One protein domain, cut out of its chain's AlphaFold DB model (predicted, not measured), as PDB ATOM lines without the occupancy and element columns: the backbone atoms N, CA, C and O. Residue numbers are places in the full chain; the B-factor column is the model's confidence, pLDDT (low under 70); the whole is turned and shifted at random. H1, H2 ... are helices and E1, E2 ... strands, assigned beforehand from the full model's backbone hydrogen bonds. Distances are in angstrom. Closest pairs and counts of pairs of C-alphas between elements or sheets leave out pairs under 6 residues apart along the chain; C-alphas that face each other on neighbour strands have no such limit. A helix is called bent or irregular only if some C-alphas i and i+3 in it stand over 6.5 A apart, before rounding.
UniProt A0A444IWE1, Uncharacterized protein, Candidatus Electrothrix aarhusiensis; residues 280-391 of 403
ATOM      1  N   MET A 280      -6.876   3.709  23.826       63.09
ATOM      2  CA  MET A 280      -6.842   3.773  22.359       63.09
ATOM      3  C   MET A 280      -7.004   5.204  21.842       63.09
ATOM      4  O   MET A 280      -6.248   5.616  20.964       63.09
ATOM      5  N   TYR A 281      -7.913   5.988  22.432       69.19
ATOM      6  CA  TYR A 281      -8.088   7.404  22.099       69.19
ATOM      7  C   TYR A 281      -6.822   8.207  22.400       69.19
ATOM      8  O   TYR A 281      -6.323   8.935  21.546       69.19
ATOM      9  N   LYS A 282      -6.243   8.024  23.596       72.88
ATOM     10  CA  LYS A 282      -4.985   8.690  23.972       72.88
ATOM     11  C   LYS A 282      -3.862   8.360  22.990       72.88
ATOM     12  O   LYS A 282      -3.085   9.232  22.619       72.88
ATOM     13  N   HIS A 283      -3.773   7.101  22.570       74.38
ATOM     14  CA  HIS A 283      -2.778   6.656  21.601       74.38
ATOM     15  C   HIS A 283      -3.005   7.277  20.209       74.38
ATOM     16  O   HIS A 283      -2.054   7.747  19.586       74.38
ATOM     17  N   SER A 284      -4.255   7.320  19.739       70.62
ATOM     18  CA  SER A 284      -4.651   7.954  18.472       70.62
ATOM     19  C   SER A 284      -4.354   9.458  18.467       70.62
ATOM     20  O   SER A 284      -3.678   9.962  17.571       70.62
ATOM     21  N   SER A 285      -4.753  10.161  19.527       77.12
ATOM     22  CA  SER A 285      -4.516  11.596  19.691       77.12
ATOM     23  C   SER A 285      -3.027  11.929  19.722       77.12
ATOM     24  O   SER A 285      -2.582  12.787  18.968       77.12
ATOM     25  N   LYS A 286      -2.221  11.186  20.495       79.81
ATOM     26  CA  LYS A 286      -0.757  11.357  20.513       79.81
ATOM     27  C   LYS A 286      -0.129  11.194  19.132       79.81
ATOM     28  O   LYS A 286       0.774  11.946  18.780       79.81
ATOM     29  N   ARG A 287      -0.611  10.237  18.338       76.75
ATOM     30  CA  ARG A 287      -0.135  10.023  16.967       76.75
ATOM     31  C   ARG A 287      -0.517  11.188  16.048       76.75
ATOM     32  O   ARG A 287       0.327  11.656  15.291       76.75
ATOM     33  N   THR A 288      -1.747  11.693  16.155       79.38
ATOM     34  CA  THR A 288      -2.203  12.888  15.422       79.38
ATOM     35  C   THR A 288      -1.360  14.114  15.773       79.38
ATOM     36  O   THR A 288      -0.913  14.818  14.872       79.38
ATOM     37  N   ILE A 289      -1.073  14.327  17.061       84.69
ATOM     38  CA  ILE A 289      -0.198  15.408  17.533       84.69
ATOM     39  C   ILE A 289       1.188  15.269  16.909       84.69
ATOM     40  O   ILE A 289       1.661  16.204  16.276       84.69
ATOM     41  N   GLN A 290       1.820  14.097  17.020       82.69
ATOM     42  CA  GLN A 290       3.149  13.857  16.447       82.69
ATOM     43  C   GLN A 290       3.199  14.163  14.950       82.69
ATOM     44  O   GLN A 290       4.148  14.787  14.490       82.69
ATOM     45  N   PHE A 291       2.166  13.778  14.202       81.81
ATOM     46  CA  PHE A 291       2.090  14.080  12.780       81.81
ATOM     47  C   PHE A 291       1.901  15.568  12.483       81.81
ATOM     48  O   PHE A 291       2.554  16.078  11.575       81.81
ATOM     49  N   LEU A 292       1.053  16.278  13.234       84.50
ATOM     50  CA  LEU A 292       0.898  17.730  13.090       84.50
ATOM     51  C   LEU A 292       2.212  18.460  13.402       84.50
ATOM     52  O   LEU A 292       2.587  19.375  12.676       84.50
ATOM     53  N   MET A 293       2.954  17.997  14.410       85.94
ATOM     54  CA  MET A 293       4.250  18.568  14.788       85.94
ATOM     55  C   MET A 293       5.363  18.326  13.760       85.94
ATOM     56  O   MET A 293       6.402  18.974  13.840       85.94
ATOM     57  N   CYS A 294       5.174  17.433  12.783       86.56
ATOM     58  CA  CYS A 294       6.110  17.283  11.667       86.56
ATOM     59  C   CYS A 294       5.999  18.408  10.625       86.56
ATOM     60  O   CYS A 294       6.747  18.385   9.651       86.56
ATOM     61  N   TYR A 295       5.066  19.355  10.779       86.31
ATOM     62  CA  TYR A 295       4.880  20.449   9.831       86.31
ATOM     63  C   TYR A 295       6.127  21.337   9.726       86.31
ATOM     64  O   TYR A 295       6.573  21.932  10.705       86.31
ATOM     65  N   ASP A 296       6.669  21.451   8.514       84.62
ATOM     66  CA  ASP A 296       7.770  22.352   8.198       84.62
ATOM     67  C   ASP A 296       7.194  23.733   7.852       84.62
ATOM     68  O   ASP A 296       6.582  23.918   6.796       84.62
ATOM     69  N   VAL A 297       7.376  24.692   8.764       80.25
ATOM     70  CA  VAL A 297       6.852  26.062   8.642       80.25
ATOM     71  C   VAL A 297       7.551  26.845   7.525       80.25
ATOM     72  O   VAL A 297       6.917  27.675   6.876       80.25
ATOM     73  N   GLU A 298       8.830  26.571   7.248       82.25
ATOM     74  CA  GLU A 298       9.573  27.255   6.182       82.25
ATOM     75  C   GLU A 298       9.119  26.773   4.803       82.25
ATOM     76  O   GLU A 298       8.865  27.572   3.898       82.25
ATOM     77  N   ARG A 299       8.979  25.452   4.640       85.56
ATOM     78  CA  ARG A 299       8.542  24.836   3.378       85.56
ATOM     79  C   ARG A 299       7.027  24.802   3.214       85.56
ATOM     80  O   ARG A 299       6.557  24.462   2.128       85.56
ATOM     81  N   LYS A 300       6.278  25.136   4.268       86.25
ATOM     82  CA  LYS A 300       4.811  25.084   4.351       86.25
ATOM     83  C   LYS A 300       4.242  23.718   3.963       86.25
ATOM     84  O   LYS A 300       3.228  23.613   3.268       86.25
ATOM     85  N   LYS A 301       4.924  22.648   4.376       83.88
ATOM     86  CA  LYS A 301       4.594  21.267   4.004       83.88
ATOM     87  C   LYS A 301       4.733  20.326   5.188       83.88
ATOM     88  O   LYS A 301       5.648  20.449   5.992       83.88
ATOM     89  N   ASN A 302       3.861  19.323   5.237       83.62
ATOM     90  CA  ASN A 302       4.026  18.202   6.148       83.62
ATOM     91  C   ASN A 302       4.675  17.024   5.393       83.62
ATOM     92  O   ASN A 302       4.042  16.496   4.476       83.62
ATOM     93  N   PRO A 303       5.892  16.577   5.754       81.12
ATOM     94  CA  PRO A 303       6.550  15.441   5.107       81.12
ATOM     95  C   PRO A 303       5.740  14.139   5.231       81.12
ATOM     96  O   PRO A 303       5.842  13.264   4.374       81.12
ATOM     97  N   ILE A 304       4.868  14.020   6.238       79.75
ATOM     98  CA  ILE A 304       3.976  12.864   6.400       79.75
ATOM     99  C   ILE A 304       2.921  12.797   5.276       79.75
ATOM    100  O   ILE A 304       2.485  11.700   4.919       79.75
ATOM    101  N   ASN A 305       2.561  13.930   4.657       74.25
ATOM    102  CA  ASN A 305       1.656  13.954   3.500       74.25
ATOM    103  C   ASN A 305       2.311  13.335   2.258       74.25
ATOM    104  O   ASN A 305       1.650  12.619   1.511       74.25
ATOM    105  N   GLU A 306       3.608  13.579   2.043       70.56
ATOM    106  CA  GLU A 306       4.351  13.043   0.891       70.56
ATOM    107  C   GLU A 306       4.608  11.533   1.028       70.56
ATOM    108  O   GLU A 306       4.671  10.814   0.036       70.56
ATOM    109  N   LEU A 307       4.673  11.035   2.266       71.38
ATOM    110  CA  LEU A 307       4.817   9.611   2.585       71.38
ATOM    111  C   LEU A 307       3.471   8.860   2.654       71.38
ATOM    112  O   LEU A 307       3.441   7.695   3.047       71.38
ATOM    113  N   GLY A 308       2.356   9.512   2.293       58.81
ATOM    114  CA  GLY A 308       1.011   8.920   2.284       58.81
ATOM    115  C   GLY A 308       0.461   8.564   3.673       58.81
ATOM    116  O   GLY A 308      -0.457   7.754   3.781       58.81
ATOM    117  N   GLY A 309       1.038   9.125   4.741       61.31
ATOM    118  CA  GLY A 309       0.821   8.677   6.118       61.31
ATOM    119  C   GLY A 309      -0.134   9.526   6.959       61.31
ATOM    120  O   GLY A 309      -0.427   9.128   8.088       61.31
ATOM    121  N   PHE A 310      -0.601  10.678   6.462       64.69
ATOM    122  CA  PHE A 310      -1.452  11.586   7.238       64.69
ATOM    123  C   PHE A 310      -2.925  11.453   6.828       64.69
ATOM    124  O   PHE A 310      -3.284  11.833   5.710       64.69
ATOM    125  N   PRO A 311      -3.805  10.930   7.698       64.31
ATOM    126  CA  PRO A 311      -5.233  10.961   7.430       64.31
ATOM    127  C   PRO A 311      -5.727  12.408   7.542       64.31
ATOM    128  O   PRO A 311      -5.660  13.014   8.606       64.31
ATOM    129  N   ALA A 312      -6.247  12.963   6.443       60.06
ATOM    130  CA  ALA A 312      -6.813  14.316   6.431       60.06
ATOM    131  C   ALA A 312      -8.049  14.456   7.344       60.06
ATOM    132  O   ALA A 312      -8.388  15.558   7.766       60.06
ATOM    133  N   VAL A 313      -8.719  13.339   7.651       63.84
ATOM    134  CA  VAL A 313      -9.860  13.259   8.567       63.84
ATOM    135  C   VAL A 313      -9.710  12.006   9.423       63.84
ATOM    136  O   VAL A 313      -9.588  10.902   8.891       63.84
ATOM    137  N   THR A 314      -9.774  12.171  10.742       65.94
ATOM    138  CA  THR A 314      -9.823  11.067  11.707       65.94
ATOM    139  C   THR A 314     -11.183  11.097  12.394       65.94
ATOM    140  O   THR A 314     -11.525  12.084  13.040       65.94
ATOM    141  N   MET A 315     -11.971  10.030  12.240       69.44
ATOM    142  CA  MET A 315     -13.252   9.870  12.930       69.44
ATOM    143  C   MET A 315     -13.108   8.862  14.062       69.44
ATOM    144  O   MET A 315     -12.643   7.743  13.852       69.44
ATOM    145  N   GLU A 316     -13.546   9.246  15.256       64.69
ATOM    146  CA  GLU A 316     -13.478   8.397  16.442       64.69
ATOM    147  C   GLU A 316     -14.888   8.152  16.983       64.69
ATOM    148  O   GLU A 316     -15.531   9.030  17.563       64.69
ATOM    149  N   TYR A 317     -15.383   6.929  16.777       62.12
ATOM    150  CA  TYR A 317     -16.676   6.488  17.286       62.12
ATOM    151  C   TYR A 317     -16.520   5.812  18.652       62.12
ATOM    152  O   TYR A 317     -15.568   5.077  18.907       62.12
ATOM    153  N   GLY A 318     -17.484   6.039  19.539       64.31
ATOM    154  CA  GLY A 318     -17.511   5.417  20.858       64.31
ATOM    155  C   GLY A 318     -18.807   5.740  21.599       64.31
ATOM    156  O   GLY A 318     -19.415   6.771  21.289       64.31
ATOM    157  N   PRO A 319     -19.226   4.906  22.569       57.91
ATOM    158  CA  PRO A 319     -20.421   5.146  23.378       57.91
ATOM    159  C   PRO A 319     -20.434   6.542  24.020       57.91
ATOM    160  O   PRO A 319     -19.377   7.098  24.341       57.91
ATOM    161  N   ALA A 320     -21.624   7.114  24.226       58.97
ATOM    162  CA  ALA A 320     -21.779   8.380  24.942       58.97
ATOM    163  C   ALA A 320     -21.163   8.290  26.355       58.97
ATOM    164  O   ALA A 320     -21.235   7.249  27.003       58.97
ATOM    165  N   GLY A 321     -20.522   9.367  26.822       60.50
ATOM    166  CA  GLY A 321     -19.888   9.410  28.150       60.50
ATOM    167  C   GLY A 321     -18.472   8.816  28.248       60.50
ATOM    168  O   GLY A 321     -17.918   8.753  29.337       60.50
ATOM    169  N   THR A 322     -17.839   8.428  27.135       63.41
ATOM    170  CA  THR A 322     -16.476   7.833  27.103       63.41
ATOM    171  C   THR A 322     -15.315   8.842  27.089       63.41
ATOM    172  O   THR A 322     -14.173   8.486  26.790       63.41
ATOM    173  N   GLY A 323     -15.587  10.114  27.402       65.94
ATOM    174  CA  GLY A 323     -14.559  11.154  27.523       65.94
ATOM    175  C   GLY A 323     -13.986  11.693  26.205       65.94
ATOM    176  O   GLY A 323     -12.923  12.302  26.224       65.94
ATOM    177  N   LYS A 324     -14.674  11.516  25.066       70.50
ATOM    178  CA  LYS A 324     -14.235  12.018  23.745       70.50
ATOM    179  C   LYS A 324     -14.039  13.545  23.717       70.50
ATOM    180  O   LYS A 324     -12.989  14.011  23.289       70.50
ATOM    181  N   SER A 325     -14.983  14.314  24.264       75.62
ATOM    182  CA  SER A 325     -14.876  15.783  24.359       75.62
ATOM    183  C   SER A 325     -13.726  16.239  25.270       75.62
ATOM    184  O   SER A 325     -13.045  17.226  24.988       75.62
ATOM    185  N   MET A 326     -13.449  15.479  26.339       77.69
ATOM    186  CA  MET A 326     -12.277  15.707  27.194       77.69
ATOM    187  C   MET A 326     -10.978  15.453  26.421       77.69
ATOM    188  O   MET A 326     -10.030  16.223  26.516       77.69
ATOM    189  N   GLY A 327     -10.964  14.417  25.585       78.31
ATOM    190  CA  GLY A 327      -9.853  14.099  24.701       78.31
ATOM    191  C   GLY A 327      -9.532  15.179  23.660       78.31
ATOM    192  O   GLY A 327      -8.358  15.483  23.443       78.31
ATOM    193  N   ILE A 328     -10.556  15.815  23.081       83.62
ATOM    194  CA  ILE A 328     -10.392  16.967  22.176       83.62
ATOM    195  C   ILE A 328      -9.692  18.116  22.912       83.62
ATOM    196  O   ILE A 328      -8.761  18.727  22.386       83.62
ATOM    197  N   SER A 329     -10.116  18.373  24.150       82.44
ATOM    198  CA  SER A 329      -9.557  19.435  24.991       82.44
ATOM    199  C   SER A 329      -8.096  19.151  25.365       82.44
ATOM    200  O   SER A 329      -7.247  20.033  25.244       82.44
ATOM    201  N   ALA A 330      -7.764  17.904  25.720       83.81
ATOM    202  CA  ALA A 330      -6.385  17.511  26.022       83.81
ATOM    203  C   ALA A 330      -5.461  17.537  24.796       83.81
ATOM    204  O   ALA A 330      -4.308  17.949  24.889       83.81
ATOM    205  N   THR A 331      -5.987  17.179  23.625       86.38
ATOM    206  CA  THR A 331      -5.252  17.275  22.356       86.38
ATOM    207  C   THR A 331      -4.936  18.726  22.004       86.38
ATOM    208  O   THR A 331      -3.805  19.034  21.634       86.38
ATOM    209  N   ALA A 332      -5.912  19.629  22.158       87.88
ATOM    210  CA  ALA A 332      -5.705  21.061  21.963       87.88
ATOM    211  C   ALA A 332      -4.677  21.632  22.954       87.88
ATOM    212  O   ALA A 332      -3.828  22.421  22.549       87.88
ATOM    213  N   THR A 333      -4.722  21.180  24.214       86.25
ATOM    214  CA  THR A 333      -3.780  21.578  25.276       86.25
ATOM    215  C   THR A 333      -2.343  21.232  24.906       86.25
ATOM    216  O   THR A 333      -1.491  22.115  24.866       86.25
ATOM    217  N   GLU A 334      -2.078  19.974  24.550       87.69
ATOM    218  CA  GLU A 334      -0.720  19.545  24.205       87.69
ATOM    219  C   GLU A 334      -0.209  20.193  22.904       87.69
ATOM    220  O   GLU A 334       0.976  20.516  22.807       87.69
ATOM    221  N   LEU A 335      -1.070  20.399  21.898       87.75
ATOM    222  CA  LEU A 335      -0.678  21.098  20.667       87.75
ATOM    223  C   LEU A 335      -0.302  22.553  20.932       87.75
ATOM    224  O   LEU A 335       0.714  23.010  20.416       87.75
ATOM    225  N   ASP A 336      -1.096  23.255  21.738       86.81
ATOM    226  CA  ASP A 336      -0.826  24.635  22.134       86.81
ATOM    227  C   ASP A 336       0.530  24.752  22.844       86.81
ATOM    228  O   ASP A 336       1.342  25.597  22.470       86.81
ATOM    229  N   ASP A 337       0.824  23.855  23.789       86.56
ATOM    230  CA  ASP A 337       2.103  23.853  24.514       86.56
ATOM    231  C   ASP A 337       3.295  23.596  23.601       86.56
ATOM    232  O   ASP A 337       4.262  24.356  23.597       86.56
ATOM    233  N   ARG A 338       3.210  22.570  22.752       87.50
ATOM    234  CA  ARG A 338       4.293  22.248  21.816       87.50
ATOM    235  C   ARG A 338       4.520  23.356  20.792       87.50
ATOM    236  O   ARG A 338       5.663  23.624  20.426       87.50
ATOM    237  N   CYS A 339       3.451  23.989  20.313       86.56
ATOM    238  CA  CYS A 339       3.553  25.109  19.383       86.56
ATOM    239  C   CYS A 339       4.174  26.337  20.058       86.56
ATOM    240  O   CYS A 339       5.032  26.979  19.453       86.56
ATOM    241  N   LYS A 340       3.818  26.619  21.319       82.62
ATOM    242  CA  LYS A 340       4.451  27.673  22.128       82.62
ATOM    243  C   LYS A 340       5.944  27.425  22.321       82.62
ATOM    244  O   LYS A 340       6.730  28.336  22.071       82.62
ATOM    245  N   ASP A 341       6.332  26.204  22.683       85.12
ATOM    246  CA  ASP A 341       7.737  25.823  22.883       85.12
ATOM    247  C   ASP A 341       8.579  25.982  21.607       85.12
ATOM    248  O   ASP A 341       9.750  26.358  21.665       85.12
ATOM    249  N   LEU A 342       7.983  25.714  20.442       83.75
ATOM    250  CA  LEU A 342       8.655  25.773  19.141       83.75
ATOM    251  C   LEU A 342       8.474  27.112  18.406       83.75
ATOM    252  O   LEU A 342       8.998  27.276  17.306       83.75
ATOM    253  N   GLY A 343       7.733  28.066  18.981       81.12
ATOM    254  CA  GLY A 343       7.435  29.354  18.346       81.12
ATOM    255  C   GLY A 343       6.554  29.251  17.091       81.12
ATOM    256  O   GLY A 343       6.579  30.142  16.241       81.12
ATOM    257  N   ILE A 344       5.784  28.171  16.956       83.88
ATOM    258  CA  ILE A 344       4.874  27.928  15.833       83.88
ATOM    259  C   ILE A 344       3.502  28.521  16.175       83.88
ATOM    260  O   ILE A 344       3.009  28.384  17.293       83.88
ATOM    261  N   LYS A 345       2.849  29.180  15.211       84.94
ATOM    262  CA  LYS A 345       1.483  29.686  15.402       84.94
ATOM    263  C   LYS A 345       0.497  28.519  15.483       84.94
ATOM    264  O   LYS A 345       0.521  27.640  14.621       84.94
ATOM    265  N   PHE A 346      -0.392  28.545  16.471       87.12
ATOM    266  CA  PHE A 346      -1.423  27.531  16.679       87.12
ATOM    267  C   PHE A 346      -2.820  28.150  16.685       87.12
ATOM    268  O   PHE A 346      -3.037  29.195  17.301       87.12
ATOM    269  N   LEU A 347      -3.769  27.491  16.019       83.94
ATOM    270  CA  LEU A 347      -5.177  27.870  16.005       83.94
ATOM    271  C   LEU A 347      -6.057  26.687  16.425       83.94
ATOM    272  O   LEU A 347      -6.124  25.667  15.737       83.94
ATOM    273  N   TYR A 348      -6.788  26.867  17.523       85.12
ATOM    274  CA  TYR A 348      -7.888  25.994  17.920       85.12
ATOM    275  C   TYR A 348      -9.199  26.499  17.307       85.12
ATOM    276  O   TYR A 348      -9.622  27.615  17.605       85.12
ATOM    277  N   HIS A 349      -9.831  25.697  16.446       85.19
ATOM    278  CA  HIS A 349     -10.981  26.121  15.636       85.19
ATOM    279  C   HIS A 349     -12.110  25.074  15.610       85.19
ATOM    280  O   HIS A 349     -12.324  24.413  14.592       85.19
ATOM    281  N   PRO A 350     -12.826  24.852  16.727       83.62
ATOM    282  CA  PRO A 350     -13.892  23.853  16.795       83.62
ATOM    283  C   PRO A 350     -15.079  24.229  15.896       83.62
ATOM    284  O   PRO A 350     -15.380  25.409  15.723       83.62
ATOM    285  N   VAL A 351     -15.798  23.241  15.351       81.12
ATOM    286  CA  VAL A 351     -17.052  23.499  14.612       81.12
ATOM    287  C   VAL A 351     -18.146  23.934  15.593       81.12
ATOM    288  O   VAL A 351     -18.558  23.111  16.425       81.12
ATOM    289  N   PRO A 352     -18.670  25.172  15.506       70.00
ATOM    290  CA  PRO A 352     -19.718  25.620  16.410       70.00
ATOM    291  C   PRO A 352     -21.064  24.958  16.082       70.00
ATOM    292  O   PRO A 352     -21.315  24.523  14.960       70.00
ATOM    293  N   GLN A 353     -21.960  24.886  17.068       65.25
ATOM    294  CA  GLN A 353     -23.319  24.356  16.859       65.25
ATOM    295  C   GLN A 353     -24.156  25.250  15.923       65.25
ATOM    296  O   GLN A 353     -25.030  24.760  15.217       65.25
ATOM    297  N   SER A 354     -23.832  26.545  15.838       62.28
ATOM    298  CA  SER A 354     -24.483  27.525  14.957       62.28
ATOM    299  C   SER A 354     -24.232  27.311  13.457       62.28
ATOM    300  O   SER A 354     -24.830  28.005  12.633       62.28
ATOM    301  N   VAL A 355     -23.374  26.355  13.070       59.28
ATOM    302  CA  VAL A 355     -23.183  26.004  11.651       59.28
ATOM    303  C   VAL A 355     -24.436  25.353  11.060       59.28
ATOM    304  O   VAL A 355     -24.678  25.482   9.864       59.28
ATOM    305  N   VAL A 356     -25.268  24.698  11.874       60.09
ATOM    306  CA  VAL A 356     -26.533  24.117  11.412       60.09
ATOM    307  C   VAL A 356     -27.622  25.193  11.430       60.09
ATOM    308  O   VAL A 356     -28.101  25.589  12.489       60.09
ATOM    309  N   SER A 357     -28.018  25.669  10.250       62.00
ATOM    310  CA  SER A 357     -29.101  26.637  10.054       62.00
ATOM    311  C   SER A 357     -30.407  25.948   9.648       62.00
ATOM    312  O   SER A 357     -30.407  24.947   8.930       62.00
ATOM    313  N   THR A 358     -31.536  26.515  10.075       59.56
ATOM    314  CA  THR A 358     -32.883  26.132   9.617       59.56
ATOM    315  C   THR A 358     -33.235  26.734   8.253       59.56
ATOM    316  O   THR A 358     -34.217  26.323   7.636       59.56
ATOM    317  N   TYR A 359     -32.435  27.686   7.764       54.53
ATOM    318  CA  TYR A 359     -32.628  28.346   6.477       54.53
ATOM    319  C   TYR A 359     -31.908  27.595   5.354       54.53
ATOM    320  O   TYR A 359     -30.751  27.185   5.488       54.53
ATOM    321  N   GLN A 360     -32.585  27.438   4.214       44.56
ATOM    322  CA  GLN A 360     -32.016  26.797   3.030       44.56
ATOM    323  C   GLN A 360     -30.757  27.553   2.574       44.56
ATOM    324  O   GLN A 360     -30.827  28.732   2.254       44.56
ATOM    325  N   GLY A 361     -29.608  26.874   2.551       58.44
ATOM    326  CA  GLY A 361     -28.321  27.459   2.146       58.44
ATOM    327  C   GLY A 361     -27.504  28.093   3.280       58.44
ATOM    328  O   GLY A 361     -26.279  28.101   3.189       58.44
ATOM    329  N   GLY A 362     -28.133  28.494   4.393       57.59
ATOM    330  CA  GLY A 362     -27.439  29.143   5.514       57.59
ATOM    331  C   GLY A 362     -26.381  28.256   6.182       57.59
ATOM    332  O   GLY A 362     -25.328  28.738   6.586       57.59
ATOM    333  N   SER A 363     -26.604  26.939   6.234       63.19
ATOM    334  CA  SER A 363     -25.608  26.000   6.774       63.19
ATOM    335  C   SER A 363     -24.353  25.911   5.904       63.19
ATOM    336  O   SER A 363     -23.253  25.742   6.423       63.19
ATOM    337  N   SER A 364     -24.502  26.038   4.580       66.44
ATOM    338  CA  SER A 364     -23.375  26.003   3.642       66.44
ATOM    339  C   SER A 364     -22.525  27.266   3.755       66.44
ATOM    340  O   SER A 364     -21.306  27.162   3.828       66.44
ATOM    341  N   GLU A 365     -23.155  28.438   3.845       64.88
ATOM    342  CA  GLU A 365     -22.453  29.717   4.023       64.88
ATOM    343  C   GLU A 365     -21.735  29.794   5.375       64.88
ATOM    344  O   GLU A 365     -20.579  30.215   5.449       64.88
ATOM    345  N   ASN A 366     -22.380  29.329   6.451       66.06
ATOM    346  CA  ASN A 366     -21.757  29.259   7.775       66.06
ATOM    347  C   ASN A 366     -20.563  28.296   7.788       66.06
ATOM    348  O   ASN A 366     -19.533  28.592   8.397       66.06
ATOM    349  N   MET A 367     -20.678  27.166   7.086       73.94
ATOM    350  CA  MET A 367     -19.589  26.206   6.944       73.94
ATOM    351  C   MET A 367     -18.432  26.782   6.116       73.94
ATOM    352  O   MET A 367     -17.273  26.635   6.495       73.94
ATOM    353  N   GLU A 368     -18.717  27.496   5.026       74.19
ATOM    354  CA  GLU A 368     -17.692  28.152   4.209       74.19
ATOM    355  C   GLU A 368     -16.926  29.213   5.012       74.19
ATOM    356  O   GLU A 368     -15.693  29.236   4.997       74.19
ATOM    357  N   LYS A 369     -17.639  30.043   5.786       70.56
ATOM    358  CA  LYS A 369     -17.029  31.014   6.709       70.56
ATOM    359  C   LYS A 369     -16.132  30.323   7.739       70.56
ATOM    360  O   LYS A 369     -15.037  30.816   8.012       70.56
ATOM    361  N   TRP A 370     -16.553  29.170   8.259       78.88
ATOM    362  CA  TRP A 370     -15.753  28.367   9.182       78.88
ATOM    363  C   TRP A 370     -14.493  27.778   8.521       78.88
ATOM    364  O   TRP A 370     -13.448  27.741   9.163       78.88
ATOM    365  N   PHE A 371     -14.524  27.388   7.244       79.69
ATOM    366  CA  PHE A 371     -13.341  26.861   6.545       79.69
ATOM    367  C   PHE A 371     -12.289  27.922   6.187       79.69
ATOM    368  O   PHE A 371     -11.118  27.586   6.045       79.69
ATOM    369  N   ARG A 372     -12.649  29.205   6.054       77.94
ATOM    370  CA  ARG A 372     -11.693  30.269   5.671       77.94
ATOM    371  C   ARG A 372     -10.380  30.253   6.473       77.94
ATOM    372  O   ARG A 372      -9.324  30.192   5.840       77.94
ATOM    373  N   PRO A 373     -10.387  30.254   7.820       72.75
ATOM    374  CA  PRO A 373      -9.150  30.221   8.597       72.75
ATOM    375  C   PRO A 373      -8.355  28.913   8.449       72.75
ATOM    376  O   PRO A 373      -7.136  28.955   8.583       72.75
ATOM    377  N   THR A 374      -8.985  27.774   8.120       77.94
ATOM    378  CA  THR A 374      -8.295  26.469   8.016       77.94
ATOM    379  C   THR A 374      -7.411  26.332   6.775       77.94
ATOM    380  O   THR A 374      -6.649  25.376   6.658       77.94
ATOM    381  N   THR A 375      -7.475  27.302   5.862       79.19
ATOM    382  CA  THR A 375      -6.653  27.339   4.644       79.19
ATOM    383  C   THR A 375      -5.276  27.972   4.854       79.19
ATOM    384  O   THR A 375      -4.446  27.930   3.945       79.19
ATOM    385  N   SER A 376      -5.010  28.562   6.027       77.12
ATOM    386  CA  SER A 376      -3.738  29.237   6.289       77.12
ATOM    387  C   SER A 376      -2.576  28.237   6.381       77.12
ATOM    388  O   SER A 376      -2.617  27.339   7.220       77.12
ATOM    389  N   PRO A 377      -1.506  28.409   5.582       81.62
ATOM    390  CA  PRO A 377      -0.319  27.560   5.651       81.62
ATOM    391  C   PRO A 377       0.718  28.059   6.675       81.62
ATOM    392  O   PRO A 377       1.803  27.503   6.777       81.62
ATOM    393  N   ASP A 378       0.437  29.140   7.406       82.38
ATOM    394  CA  ASP A 378       1.413  29.779   8.304       82.38
ATOM    395  C   ASP A 378       1.271  29.330   9.768       82.38
ATOM    396  O   ASP A 378       1.903  29.894  10.664       82.38
ATOM    397  N   MET A 379       0.396  28.360  10.034       85.31
ATOM    398  CA  MET A 379       0.046  27.918  11.381       85.31
ATOM    399  C   MET A 379      -0.417  26.461  11.400       85.31
ATOM    400  O   MET A 379      -0.929  25.941  10.412       85.31
ATOM    401  N   ILE A 380      -0.269  25.816  12.556       86.56
ATOM    402  CA  ILE A 380      -0.884  24.518  12.832       86.56
ATOM    403  C   ILE A 380      -2.317  24.770  13.297       86.56
ATOM    404  O   ILE A 380      -2.558  25.552  14.215       86.56
ATOM    405  N   ILE A 381      -3.272  24.092  12.666       87.88
ATOM    406  CA  ILE A 381      -4.699  24.290  12.923       87.88
ATOM    407  C   ILE A 381      -5.292  22.981  13.421       87.88
ATOM    408  O   ILE A 381      -5.194  21.950  12.757       87.88
ATOM    409  N   TYR A 382      -5.933  23.031  14.586       87.31
ATOM    410  CA  TYR A 382      -6.707  21.922  15.123       87.31
ATOM    411  C   TYR A 382      -8.190  22.284  15.114       87.31
ATOM    412  O   TYR A 382      -8.637  23.154  15.862       87.31
ATOM    413  N   ALA A 383      -8.944  21.612  14.244       87.38
ATOM    414  CA  ALA A 383     -10.333  21.935  13.941       87.38
ATOM    415  C   ALA A 383     -11.275  20.761  14.280       87.38
ATOM    416  O   ALA A 383     -11.702  20.029  13.385       87.38
ATOM    417  N   PRO A 384     -11.559  20.509  15.570       85.06
ATOM    418  CA  PRO A 384     -12.362  19.361  15.970       85.06
ATOM    419  C   PRO A 384     -13.853  19.550  15.663       85.06
ATOM    420  O   PRO A 384     -14.417  20.639  15.812       85.06
ATOM    421  N   VAL A 385     -14.517  18.444  15.323       83.69
ATOM    422  CA  VAL A 385     -15.979  18.358  15.210       83.69
ATOM    423  C   VAL A 385     -16.500  17.503  16.359       83.69
ATOM    424  O   VAL A 385     -16.507  16.279  16.270       83.69
ATOM    425  N   ASP A 386     -16.906  18.142  17.456       79.75
ATOM    426  CA  ASP A 386     -17.623  17.442  18.527       79.75
ATOM    427  C   ASP A 386     -19.112  17.313  18.177       79.75
ATOM    428  O   ASP A 386     -19.657  18.184  17.487       79.75
ATOM    429  N   ASP A 387     -19.752  16.246  18.654       71.62
ATOM    430  CA  ASP A 387     -21.154  15.903  18.371       71.62
ATOM    431  C   ASP A 387     -21.490  15.904  16.862       71.62
ATOM    432  O   ASP A 387     -22.376  16.609  16.372       71.62
ATOM    433  N   GLY A 388     -20.711  15.134  16.094       67.88
ATOM    434  CA  GLY A 388     -20.848  15.046  14.638       67.88
ATOM    435  C   GLY A 388     -22.226  14.569  14.176       67.88
ATOM    436  O   GLY A 388     -22.706  15.051  13.155       67.88
ATOM    437  N   ASP A 389     -22.897  13.705  14.941       67.94
ATOM    438  CA  ASP A 389     -24.215  13.158  14.591       67.94
ATOM    439  C   ASP A 389     -25.307  14.246  14.560       67.94
ATOM    440  O   ASP A 389     -26.204  14.217  13.713       67.94
ATOM    441  N   GLY A 390     -25.210  15.255  15.435       64.19
ATOM    442  CA  GLY A 390     -26.095  16.424  15.420       64.19
ATOM    443  C   GLY A 390     -25.836  17.371  14.240       64.19
ATOM    444  O   GLY A 390     -26.750  18.059  13.782       64.19
ATOM    445  N   LYS A 391     -24.603  17.384  13.718       68.44
ATOM    446  CA  LYS A 391     -24.131  18.339  12.699       68.44
ATOM    447  C   LYS A 391     -24.122  17.780  11.277       68.44
ATOM    448  O   LYS A 391     -24.271  18.533  10.318       68.44
TER     449      LYS A 391
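AT A GLANCE: This is residues 280 to 391 of the 403 residues of an uncharacterized protein of Candidatus Electrothrix aarhusiensis (UniProt A0A444IWE1). A tiny ribbon of two parallel strands, E1 and E2, lies in the middle, with the long helix H3 packed along it and H1 beside H3, its last residue reaching E2. Beyond E1 the chain runs out to about residue 360, and H4 comes back from there to E2, meeting the ribbon with its last residues 373 to 375; H2 and H5 lie far from the middle. The printed part has 112 residues, with five named helices and two named strands in the order H1, H2, H3, E1, H4, E2, H5, and its class is mostly helix. It is compact, with a radius of gyration of the C-alphas of 15.2 A and spans of 42 by 31 by 27 A.

IN THESE COORDINATES: Start at C-alpha 346, (-1.423, 27.531, 16.679), where E1, residues 346 to 348, begins; E2 is residues 380 to 382. Look next at H3, residues 324 to 342, 27.1 A long, which begins at C-alpha 324, (-14.235, 12.018, 23.745). H1 takes residues 280 to 292 and is 18.5 A long. H4, residues 362 to 375, is 20.9 A long and irregular, but only just: C-alphas 370 and 373 are 6.9 A apart. The short helices are H2, residues 303 to 306, and H5, residues 388 to 391, which ends at (-24.131, 18.339, 12.699).

HOW THE PARTS SIT: Find N 347 and O 380, 2.9 A apart and within hydrogen-bond range, between the parallel neighbours E1 and E2, whose directions differ by 14 degrees. E1, H4 and E2 form a strand-helix-strand unit, two parallel neighbour strands with a helix between them along the chain, and its crossover is right-handed. The closest C-alphas of H3 and E1, those of Cys 339 and Phe 346, are 6.2 A apart. H1 and H3 touch, closest at the C-alphas of Ser 285 and Thr 331, 6.3 A, with a shallow tilt of 31 degrees, the same way. The closest C-alphas of H4 and E2, those of Thr 374 and Ile 381, are 6.5 A apart, while H4 and H3 are apart. H2 is close to but not clearly touching H1, with the C-alphas of Phe 291 and Ile 304 closest at 6.8 A; H5 and H4 are apart. In H1 and H3 every O i to N i+4 pair is within hydrogen-bond range, in H4 7 of 10; H2 and H5 are too short for such a pair.

THE WHOLE: Compare the C-alphas of Asp 341 and Gln 360, the two farthest apart at 44.4 A. The printed part has no cut. The links H2 to H3 and E1 to H4 are long. Mean pLDDT of the printed part is 75.3; look for values under 70 at residues 280 to 281, 308 to 323, 353 to 366 and 388 to 391 of this model.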